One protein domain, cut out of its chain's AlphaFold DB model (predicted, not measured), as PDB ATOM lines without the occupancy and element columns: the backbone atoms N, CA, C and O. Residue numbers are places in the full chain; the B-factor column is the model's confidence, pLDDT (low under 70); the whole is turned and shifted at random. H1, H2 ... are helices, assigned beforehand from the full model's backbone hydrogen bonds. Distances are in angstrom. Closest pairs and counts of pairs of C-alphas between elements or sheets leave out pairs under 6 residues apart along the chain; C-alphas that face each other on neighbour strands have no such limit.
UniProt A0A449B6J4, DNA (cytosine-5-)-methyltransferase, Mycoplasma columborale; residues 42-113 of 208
ATOM      1  N   ARG A  42     119.305  -1.643  -2.037       98.50
ATOM      2  CA  ARG A  42     118.332  -1.656  -3.138       98.50
ATOM      3  C   ARG A  42     118.376  -2.985  -3.873       98.50
ATOM      4  O   ARG A  42     117.319  -3.483  -4.242       98.50
ATOM      5  N   CYS A  43     119.561  -3.574  -4.040       98.50
ATOM      6  CA  CYS A  43     119.699  -4.926  -4.578       98.50
ATOM      7  C   CYS A  43     118.998  -5.957  -3.688       98.50
ATOM      8  O   CYS A  43     118.212  -6.742  -4.206       98.50
ATOM      9  N   ILE A  44     119.172  -5.891  -2.364       98.81
ATOM     10  CA  ILE A  44     118.510  -6.798  -1.407       98.81
ATOM     11  C   ILE A  44     116.982  -6.712  -1.531       98.81
ATOM     12  O   ILE A  44     116.310  -7.742  -1.649       98.81
ATOM     13  N   ILE A  45     116.431  -5.492  -1.549       98.75
ATOM     14  CA  ILE A  45     114.988  -5.257  -1.719       98.75
ATOM     15  C   ILE A  45     114.513  -5.775  -3.083       98.75
ATOM     16  O   ILE A  45     113.536  -6.519  -3.148       98.75
ATOM     17  N   ALA A  46     115.206  -5.422  -4.170       98.62
ATOM     18  CA  ALA A  46     114.832  -5.818  -5.527       98.62
ATOM     19  C   ALA A  46     114.884  -7.339  -5.725       98.62
ATOM     20  O   ALA A  46     113.951  -7.918  -6.282       98.62
ATOM     21  N   TYR A  47     115.930  -7.997  -5.220       98.69
ATOM     22  CA  TYR A  47     116.046  -9.455  -5.185       98.69
ATOM     23  C   TYR A  47     114.809 -10.064  -4.524       98.69
ATOM     24  O   TYR A  47     114.161 -10.953  -5.072       98.69
ATOM     25  N   SER A  48     114.450  -9.543  -3.355       98.56
ATOM     26  CA  SER A  48     113.341 -10.043  -2.553       98.56
ATOM     27  C   SER A  48     111.979  -9.844  -3.232       98.56
ATOM     28  O   SER A  48     111.152 -10.757  -3.253       98.56
ATOM     29  N   ALA A  49     111.769  -8.694  -3.874       98.12
ATOM     30  CA  ALA A  49     110.570  -8.408  -4.659       98.12
ATOM     31  C   ALA A  49     110.421  -9.356  -5.859       98.12
ATOM     32  O   ALA A  49     109.337  -9.884  -6.103       98.12
ATOM     33  N   MET A  50     111.511  -9.628  -6.582       97.88
ATOM     34  CA  MET A  50     111.476 -10.517  -7.749       97.88
ATOM     35  C   MET A  50     111.379 -11.993  -7.374       97.88
ATOM     36  O   MET A  50     110.783 -12.783  -8.116       97.88
ATOM     37  N   HIS A  51     111.996 -12.383  -6.256       97.88
ATOM     38  CA  HIS A  51     112.233 -13.795  -5.980       97.88
ATOM     39  C   HIS A  51     111.486 -14.371  -4.794       97.88
ATOM     40  O   HIS A  51     111.099 -15.538  -4.881       97.88
ATOM     41  N   ASN A  52     111.225 -13.558  -3.771       96.31
ATOM     42  CA  ASN A  52     110.717 -13.977  -2.465       96.31
ATOM     43  C   ASN A  52     109.399 -13.276  -2.079       96.31
ATOM     44  O   ASN A  52     109.020 -13.273  -0.911       96.31
ATOM     45  N   LYS A  53     108.672 -12.730  -3.068       94.50
ATOM     46  CA  LYS A  53     107.325 -12.145  -2.920       94.50
ATOM     47  C   LYS A  53     107.243 -11.006  -1.890       94.50
ATOM     48  O   LYS A  53     106.244 -10.889  -1.187       94.50
ATOM     49  N   LEU A  54     108.269 -10.158  -1.803       97.75
ATOM     50  CA  LEU A  54     108.218  -8.977  -0.937       97.75
ATOM     51  C   LEU A  54     107.051  -8.055  -1.344       97.75
ATOM     52  O   LEU A  54     107.050  -7.486  -2.433       97.75
ATOM     53  N   ASN A  55     106.069  -7.916  -0.456       97.25
ATOM     54  CA  ASN A  55     104.894  -7.055  -0.586       97.25
ATOM     55  C   ASN A  55     104.428  -6.594   0.809       97.25
ATOM     56  O   ASN A  55     104.999  -7.016   1.817       97.25
ATOM     57  N   GLU A  56     103.408  -5.735   0.878       96.88
ATOM     58  CA  GLU A  56     102.907  -5.165   2.142       96.88
ATOM     59  C   GLU A  56     102.510  -6.240   3.165       96.88
ATOM     60  O   GLU A  56     102.971  -6.203   4.306       96.88
ATOM     61  N   GLU A  57     101.757  -7.260   2.739       97.31
ATOM     62  CA  GLU A  57     101.343  -8.375   3.602       97.31
ATOM     63  C   GLU A  57     102.555  -9.114   4.194       97.31
ATOM     64  O   GLU A  57     102.636  -9.360   5.403       97.31
ATOM     65  N   THR A  58     103.535  -9.440   3.349       97.44
ATOM     66  CA  THR A  58     104.756 -10.140   3.766       97.44
ATOM     67  C   THR A  58     105.588  -9.278   4.709       97.44
ATOM     68  O   THR A  58     106.161  -9.805   5.667       97.44
ATOM     69  N   ILE A  59     105.629  -7.962   4.481       98.38
ATOM     70  CA  ILE A  59     106.317  -7.012   5.356       98.38
ATOM     71  C   ILE A  59     105.693  -7.026   6.747       98.38
ATOM     72  O   ILE A  59     106.391  -7.287   7.726       98.38
ATOM     73  N   GLU A  60     104.384  -6.813   6.849       97.75
ATOM     74  CA  GLU A  60     103.704  -6.772   8.143       97.75
ATOM     75  C   GLU A  60     103.828  -8.091   8.905       97.75
ATOM     76  O   GLU A  60     104.146  -8.098  10.098       97.75
ATOM     77  N   LYS A  61     103.613  -9.217   8.217       98.06
ATOM     78  CA  LYS A  61     103.696 -10.551   8.817       98.06
ATOM     79  C   LYS A  61     105.101 -10.851   9.333       98.06
ATOM     80  O   LYS A  61     105.247 -11.349  10.449       98.06
ATOM     81  N   THR A  62     106.131 -10.536   8.548       98.25
ATOM     82  CA  THR A  62     107.525 -10.817   8.914       98.25
ATOM     83  C   THR A  62     107.988  -9.928  10.064       98.25
ATOM     84  O   THR A  62     108.624 -10.429  10.990       98.25
ATOM     85  N   LEU A  63     107.634  -8.639  10.059       98.44
ATOM     86  CA  LEU A  63     107.955  -7.725  11.158       98.44
ATOM     87  C   LEU A  63     107.326  -8.187  12.478       98.44
ATOM     88  O   LEU A  63     108.025  -8.285  13.486       98.44
ATOM     89  N   LYS A  64     106.036  -8.557  12.458       98.19
ATOM     90  CA  LYS A  64     105.335  -9.107  13.632       98.19
ATOM     91  C   LYS A  64     105.999 -10.389  14.138       98.19
ATOM     92  O   LYS A  64     106.281 -10.497  15.327       98.19
ATOM     93  N   ALA A  65     106.309 -11.328  13.242       98.12
ATOM     94  CA  ALA A  65     106.940 -12.601  13.597       98.12
ATOM     95  C   ALA A  65     108.348 -12.450  14.208       98.12
ATOM     96  O   ALA A  65     108.786 -13.330  14.942       98.12
ATOM     97  N   ASN A  66     109.045 -11.346  13.920       97.94
ATOM     98  CA  ASN A  66     110.390 -11.060  14.429       97.94
ATOM     99  C   ASN A  66     110.405 -10.010  15.555       97.94
ATOM    100  O   ASN A  66     111.477  -9.546  15.932       97.94
ATOM    101  N   ASN A  67     109.239  -9.634  16.098       97.44
ATOM    102  CA  ASN A  67     109.104  -8.623  17.152       97.44
ATOM    103  C   ASN A  67     109.727  -7.254  16.786       97.44
ATOM    104  O   ASN A  67     110.344  -6.592  17.616       97.44
ATOM    105  N   LEU A  68     109.573  -6.839  15.524       97.62
ATOM    106  CA  LEU A  68     110.033  -5.556  14.980       97.62
ATOM    107  C   LEU A  68     108.827  -4.632  14.773       97.62
ATOM    108  O   LEU A  68     108.379  -4.390  13.652       97.62
ATOM    109  N   LEU A  69     108.240  -4.194  15.883       95.62
ATOM    110  CA  LEU A  69     106.928  -3.548  15.942       95.62
ATOM    111  C   LEU A  69     106.999  -2.021  15.842       95.62
ATOM    112  O   LEU A  69     105.995  -1.386  15.523       95.62
ATOM    113  N   ASN A  70     108.166  -1.429  16.097       97.62
ATOM    114  CA  ASN A  70     108.383   0.013  16.035       97.62
ATOM    115  C   ASN A  70     109.672   0.381  15.279       97.62
ATOM    116  O   ASN A  70     110.478  -0.472  14.902       97.62
ATOM    117  N   GLU A  71     109.831   1.676  15.016       98.12
ATOM    118  CA  GLU A  71     110.943   2.203  14.227       98.12
ATOM    119  C   GLU A  71     112.302   2.056  14.922       98.12
ATOM    120  O   GLU A  71     113.293   1.800  14.240       98.12
ATOM    121  N   ASP A  72     112.356   2.130  16.253       98.12
ATOM    122  CA  ASP A  72     113.599   1.962  17.013       98.12
ATOM    123  C   ASP A  72     114.140   0.537  16.876       98.12
ATOM    124  O   ASP A  72     115.300   0.348  16.522       98.12
ATOM    125  N   GLN A  73     113.279  -0.474  17.020       98.38
ATOM    126  CA  GLN A  73     113.639  -1.881  16.805       98.38
ATOM    127  C   GLN A  73     114.116  -2.142  15.367       98.38
ATOM    128  O   GLN A  73     115.073  -2.885  15.137       98.38
ATOM    129  N   ILE A  74     113.465  -1.509  14.386       98.56
ATOM    130  CA  ILE A  74     113.877  -1.557  12.978       98.56
ATOM    131  C   ILE A  74     115.265  -0.928  12.805       98.56
ATOM    132  O   ILE A  74     116.134  -1.525  12.167       98.56
ATOM    133  N   ASN A  75     115.500   0.252  13.381       98.50
ATOM    134  CA  ASN A  75     116.785   0.940  13.308       98.50
ATOM    135  C   ASN A  75     117.894   0.128  13.998       98.50
ATOM    136  O   ASN A  75     118.980  -0.007  13.436       98.50
ATOM    137  N   GLU A  76     117.626  -0.471  15.158       98.38
ATOM    138  CA  GLU A  76     118.563  -1.363  15.849       98.38
ATOM    139  C   GLU A  76     118.948  -2.571  14.992       98.38
ATOM    140  O   GLU A  76     120.126  -2.925  14.916       98.38
ATOM    141  N   TYR A  77     117.977  -3.207  14.329       98.38
ATOM    142  CA  TYR A  77     118.261  -4.298  13.397       98.38
ATOM    143  C   TYR A  77     119.163  -3.821  12.254       98.38
ATOM    144  O   TYR A  77     120.139  -4.493  11.913       98.38
ATOM    145  N   LEU A  78     118.858  -2.660  11.666       98.25
ATOM    146  CA  LEU A  78     119.637  -2.102  10.563       98.25
ATOM    147  C   LEU A  78     121.082  -1.800  10.976       98.25
ATOM    148  O   LEU A  78     121.990  -2.130  10.224       98.25
ATOM    149  N   LEU A  79     121.298  -1.241  12.169       97.56
ATOM    150  CA  LEU A  79     122.628  -0.891  12.685       97.56
ATOM    151  C   LEU A  79     123.469  -2.108  13.105       97.56
ATOM    152  O   LEU A  79     124.692  -2.012  13.159       97.56
ATOM    153  N   LYS A  80     122.840  -3.257  13.384       96.94
ATOM    154  CA  LYS A  80     123.541  -4.530  13.652       96.94
ATOM    155  C   LYS A  80     124.085  -5.197  12.386       96.94
ATOM    156  O   LYS A  80     124.883  -6.124  12.488       96.94
ATOM    157  N   ASN A  81     123.644  -4.756  11.210       97.12
ATOM    158  CA  ASN A  81     124.034  -5.309   9.919       97.12
ATOM    159  C   ASN A  81     124.824  -4.275   9.108       97.12
ATOM    160  O   ASN A  81     124.681  -3.069   9.287       97.12
ATOM    161  N   VAL A  82     125.649  -4.748   8.175       97.69
ATOM    162  CA  VAL A  82     126.432  -3.873   7.295       97.69
ATOM    163  C   VAL A  82     125.727  -3.750   5.948       97.69
ATOM    164  O   VAL A  82     125.637  -4.717   5.196       97.69
ATOM    165  N   PHE A  83     125.252  -2.547   5.631       98.12
ATOM    166  CA  PHE A  83     124.594  -2.235   4.361       98.12
ATOM    167  C   PHE A  83     125.259  -1.062   3.645       98.12
ATOM    168  O   PHE A  83     125.908  -0.212   4.258       98.12
ATOM    169  N   SER A  84     125.029  -0.978   2.339       98.00
ATOM    170  CA  SER A  84     125.422   0.128   1.480       98.00
ATOM    171  C   SER A  84     124.213   0.723   0.759       98.00
ATOM    172  O   SER A  84     123.311   0.016   0.317       98.00
ATOM    173  N   LEU A  85     124.219   2.046   0.589       97.69
ATOM    174  CA  LEU A  85     123.268   2.769  -0.266       97.69
ATOM    175  C   LEU A  85     123.865   3.131  -1.635       97.69
ATOM    176  O   LEU A  85     123.216   3.810  -2.431       97.69
ATOM    177  N   ASN A  86     125.115   2.748  -1.902       95.38
ATOM    178  CA  ASN A  86     125.838   3.102  -3.123       95.38
ATOM    179  C   ASN A  86     126.740   1.977  -3.654       95.38
ATOM    180  O   ASN A  86     127.622   2.278  -4.459       95.38
ATOM    181  N   SER A  87     126.546   0.749  -3.155       93.31
ATOM    182  CA  SER A  87     127.333  -0.466  -3.423       93.31
ATOM    183  C   SER A  87     128.855  -0.343  -3.262       93.31
ATOM    184  O   SER A  87     129.606  -1.165  -3.786       93.31
ATOM    185  N   LYS A  88     129.336   0.688  -2.555       91.38
ATOM    186  CA  LYS A  88     130.770   1.016  -2.447       91.38
ATOM    187  C   LYS A  88     131.249   1.218  -1.020       91.38
ATOM    188  O   LYS A  88     132.405   0.928  -0.734       91.38
ATOM    189  N   LYS A  89     130.415   1.790  -0.151       94.56
ATOM    190  CA  LYS A  89     130.771   2.092   1.242       94.56
ATOM    191  C   LYS A  89     129.660   1.643   2.192       94.56
ATOM    192  O   LYS A  89     128.489   1.804   1.827       94.56
ATOM    193  N   PRO A  90     130.001   1.143   3.393       96.56
ATOM    194  CA  PRO A  90     129.009   0.888   4.425       96.56
ATOM    195  C   PRO A  90     128.387   2.210   4.895       96.56
ATOM    196  O   PRO A  90     129.004   3.274   4.775       96.56
ATOM    197  N   THR A  91     127.159   2.174   5.410       96.56
ATOM    198  CA  THR A  91     126.485   3.384   5.892       96.56
ATOM    199  C   THR A  91     125.513   3.118   7.035       96.56
ATOM    200  O   THR A  91     124.661   2.241   6.951       96.56
ATOM    201  N   ASN A  92     125.588   3.967   8.064       94.62
ATOM    202  CA  ASN A  92     124.584   4.037   9.128       94.62
ATOM    203  C   ASN A  92     123.432   4.987   8.769       94.62
ATOM    204  O   ASN A  92     122.373   4.923   9.381       94.62
ATOM    205  N   SER A  93     123.586   5.817   7.727       95.56
ATOM    206  CA  SER A  93     122.546   6.736   7.232       95.56
ATOM    207  C   SER A  93     121.334   6.011   6.636       95.56
ATOM    208  O   SER A  93     120.397   6.645   6.154       95.56
ATOM    209  N   ILE A  94     121.337   4.677   6.655       95.38
ATOM    210  CA  ILE A  94     120.183   3.861   6.305       95.38
ATOM    211  C   ILE A  94     119.016   4.061   7.279       95.38
ATOM    212  O   ILE A  94     117.866   3.975   6.862       95.38
ATOM    213  N   THR A  95     119.295   4.410   8.541       96.81
ATOM    214  CA  THR A  95     118.266   4.741   9.544       96.81
ATOM    215  C   THR A  95     117.565   6.068   9.249       96.81
ATOM    216  O   THR A  95     116.422   6.261   9.660       96.81
ATOM    217  N   SER A  96     118.198   6.953   8.468       97.19
ATOM    218  CA  SER A  96     117.623   8.222   8.000       97.19
ATOM    219  C   SER A  96     116.693   8.070   6.791       97.19
ATOM    220  O   SER A  96     116.149   9.064   6.314       97.19
ATOM    221  N   LYS A  97     116.536   6.858   6.241       98.19
ATOM    222  CA  LYS A  97     115.559   6.584   5.179       98.19
ATOM    223  C   LYS A  97     114.138   6.573   5.735       98.19
ATOM    224  O   LYS A  97     113.935   6.397   6.935       98.19
ATOM    225  N   ASP A  98     113.163   6.749   4.850       98.00
ATOM    226  CA  ASP A  98     111.753   6.665   5.214       98.00
ATOM    227  C   ASP A  98     111.402   5.275   5.768       98.00
ATOM    228  O   ASP A  98     112.065   4.267   5.493       98.00
ATOM    229  N   LEU A  99     110.344   5.219   6.576       98.12
ATOM    230  CA  LEU A  99     109.953   4.002   7.277       98.12
ATOM    231  C   LEU A  99     109.634   2.843   6.318       98.12
ATOM    232  O   LEU A  99     109.934   1.695   6.649       98.12
ATOM    233  N   ASN A 100     109.080   3.118   5.134       98.12
ATOM    234  CA  ASN A 100     108.740   2.075   4.166       98.12
ATOM    235  C   ASN A 100     110.002   1.436   3.589       98.12
ATOM    236  O   ASN A 100     110.102   0.208   3.566       98.12
ATOM    237  N   PHE A 101     111.000   2.240   3.212       98.56
ATOM    238  CA  PHE A 101     112.302   1.730   2.787       98.56
ATOM    239  C   PHE A 101     112.950   0.861   3.872       98.56
ATOM    240  O   PHE A 101     113.432  -0.236   3.586       98.56
ATOM    241  N   LYS A 102     112.935   1.324   5.127       98.75
ATOM    242  CA  LYS A 102     113.532   0.591   6.253       98.75
ATOM    243  C   LYS A 102     112.840  -0.745   6.498       98.75
ATOM    244  O   LYS A 102     113.514  -1.770   6.566       98.75
ATOM    245  N   LYS A 103     111.504  -0.755   6.558       98.69
ATOM    246  CA  LYS A 103     110.703  -1.982   6.685       98.69
ATOM    247  C   LYS A 103     110.984  -2.954   5.540       98.69
ATOM    248  O   LYS A 103     111.252  -4.126   5.797       98.69
ATOM    249  N   ALA A 104     110.978  -2.464   4.300       98.75
ATOM    250  CA  ALA A 104     111.262  -3.274   3.121       98.75
ATOM    251  C   ALA A 104     112.661  -3.896   3.187       98.75
ATOM    252  O   ALA A 104     112.797  -5.090   2.948       98.75
ATOM    253  N   LEU A 105     113.686  -3.124   3.562       98.75
ATOM    254  CA  LEU A 105     115.053  -3.626   3.684       98.75
ATOM    255  C   LEU A 105     115.190  -4.692   4.772       98.75
ATOM    256  O   LEU A 105     115.780  -5.740   4.523       98.75
ATOM    257  N   VAL A 106     114.657  -4.437   5.970       98.69
ATOM    258  CA  VAL A 106     114.741  -5.389   7.086       98.69
ATOM    259  C   VAL A 106     114.079  -6.710   6.713       98.69
ATOM    260  O   VAL A 106     114.687  -7.771   6.865       98.69
ATOM    261  N   VAL A 107     112.865  -6.646   6.165       98.75
ATOM    262  CA  VAL A 107     112.119  -7.835   5.745       98.75
ATOM    263  C   VAL A 107     112.825  -8.536   4.594       98.75
ATOM    264  O   VAL A 107     112.998  -9.749   4.656       98.75
ATOM    265  N   ALA A 108     113.302  -7.800   3.589       98.75
ATOM    266  CA  ALA A 108     114.065  -8.374   2.488       98.75
ATOM    267  C   ALA A 108     115.312  -9.113   2.994       98.75
ATOM    268  O   ALA A 108     115.558 -10.246   2.586       98.75
ATOM    269  N   ASN A 109     116.054  -8.525   3.937       98.69
ATOM    270  CA  ASN A 109     117.223  -9.159   4.542       98.69
ATOM    271  C   ASN A 109     116.863 -10.473   5.254       98.69
ATOM    272  O   ASN A 109     117.555 -11.475   5.086       98.69
ATOM    273  N   LEU A 110     115.763 -10.478   6.018       98.50
ATOM    274  CA  LEU A 110     115.279 -11.654   6.744       98.50
ATOM    275  C   LEU A 110     114.829 -12.772   5.796       98.50
ATOM    276  O   LEU A 110     115.283 -13.908   5.931       98.50
ATOM    277  N   ILE A 111     113.959 -12.471   4.828       97.69
ATOM    278  CA  ILE A 111     113.369 -13.507   3.966       97.69
ATOM    279  C   ILE A 111     114.364 -14.060   2.948       97.69
ATOM    280  O   ILE A 111     114.275 -15.228   2.580       97.69
ATOM    281  N   ASN A 112     115.351 -13.258   2.542       98.12
ATOM    282  CA  ASN A 112     116.457 -13.729   1.714       98.12
ATOM    283  C   ASN A 112     117.476 -14.563   2.520       98.12
ATOM    284  O   ASN A 112     118.374 -15.148   1.920       98.12
ATOM    285  N   LYS A 113     117.368 -14.610   3.863       97.94
ATOM    286  CA  LYS A 113     118.407 -15.139   4.768       97.94
ATOM    287  C   LYS A 113     119.772 -14.542   4.417       97.94
ATOM    288  O   LYS A 113     120.753 -15.249   4.179       97.94
TER     289      LYS A 113
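Overview. This is residues 42 to 113 of the 208 residues of the protein "DNA (cytosine-5-)-methyltransferase" of Mycoplasma columborale (UniProt A0A449B6J4). Look first for H5 in the middle, with H1, H2 and H3 packed round it and crossing it steeply; short H4 packs on H3 after a long loop. The class is all helix: 72 residues with five named helices, H1 to H5 in chain order. The whole is compact, radius of gyration of the C-alphas 11.3 A, spans 31 by 27 by 20 A.

Arrangement. Begin at the hub, H5, residues 99 to 111. H1, residues 42 to 51, touches it at a steep tilt of 59 degrees, closest C-alphas Ile 45 and Ala 108, 5.3 A. H2, residues 56 to 65, touches residues 103 to 107 of H5 alone, closest C-alphas Ile 59 and Val 107, 5.9 A. H3, residues 71 to 79, touches H5, closest C-alphas Leu 78 and Val 106, 6.8 A. H4, residues 93 to 96, touches H3. Every O i to N i+4 pair is within hydrogen-bond range in H1, H2, H3 and H5; H4 is too short for one.

Along the chain. Find C-alpha 42 at (118.332, -1.656, -3.138), where H1 begins; H5, 18.1 A long, ends at C-alpha 111, (113.369, -13.507, 3.966).

Size, cuts and confidence. The printed part has no cut; the H3 to H4 link is long. No printed residue is under 70 in pLDDT.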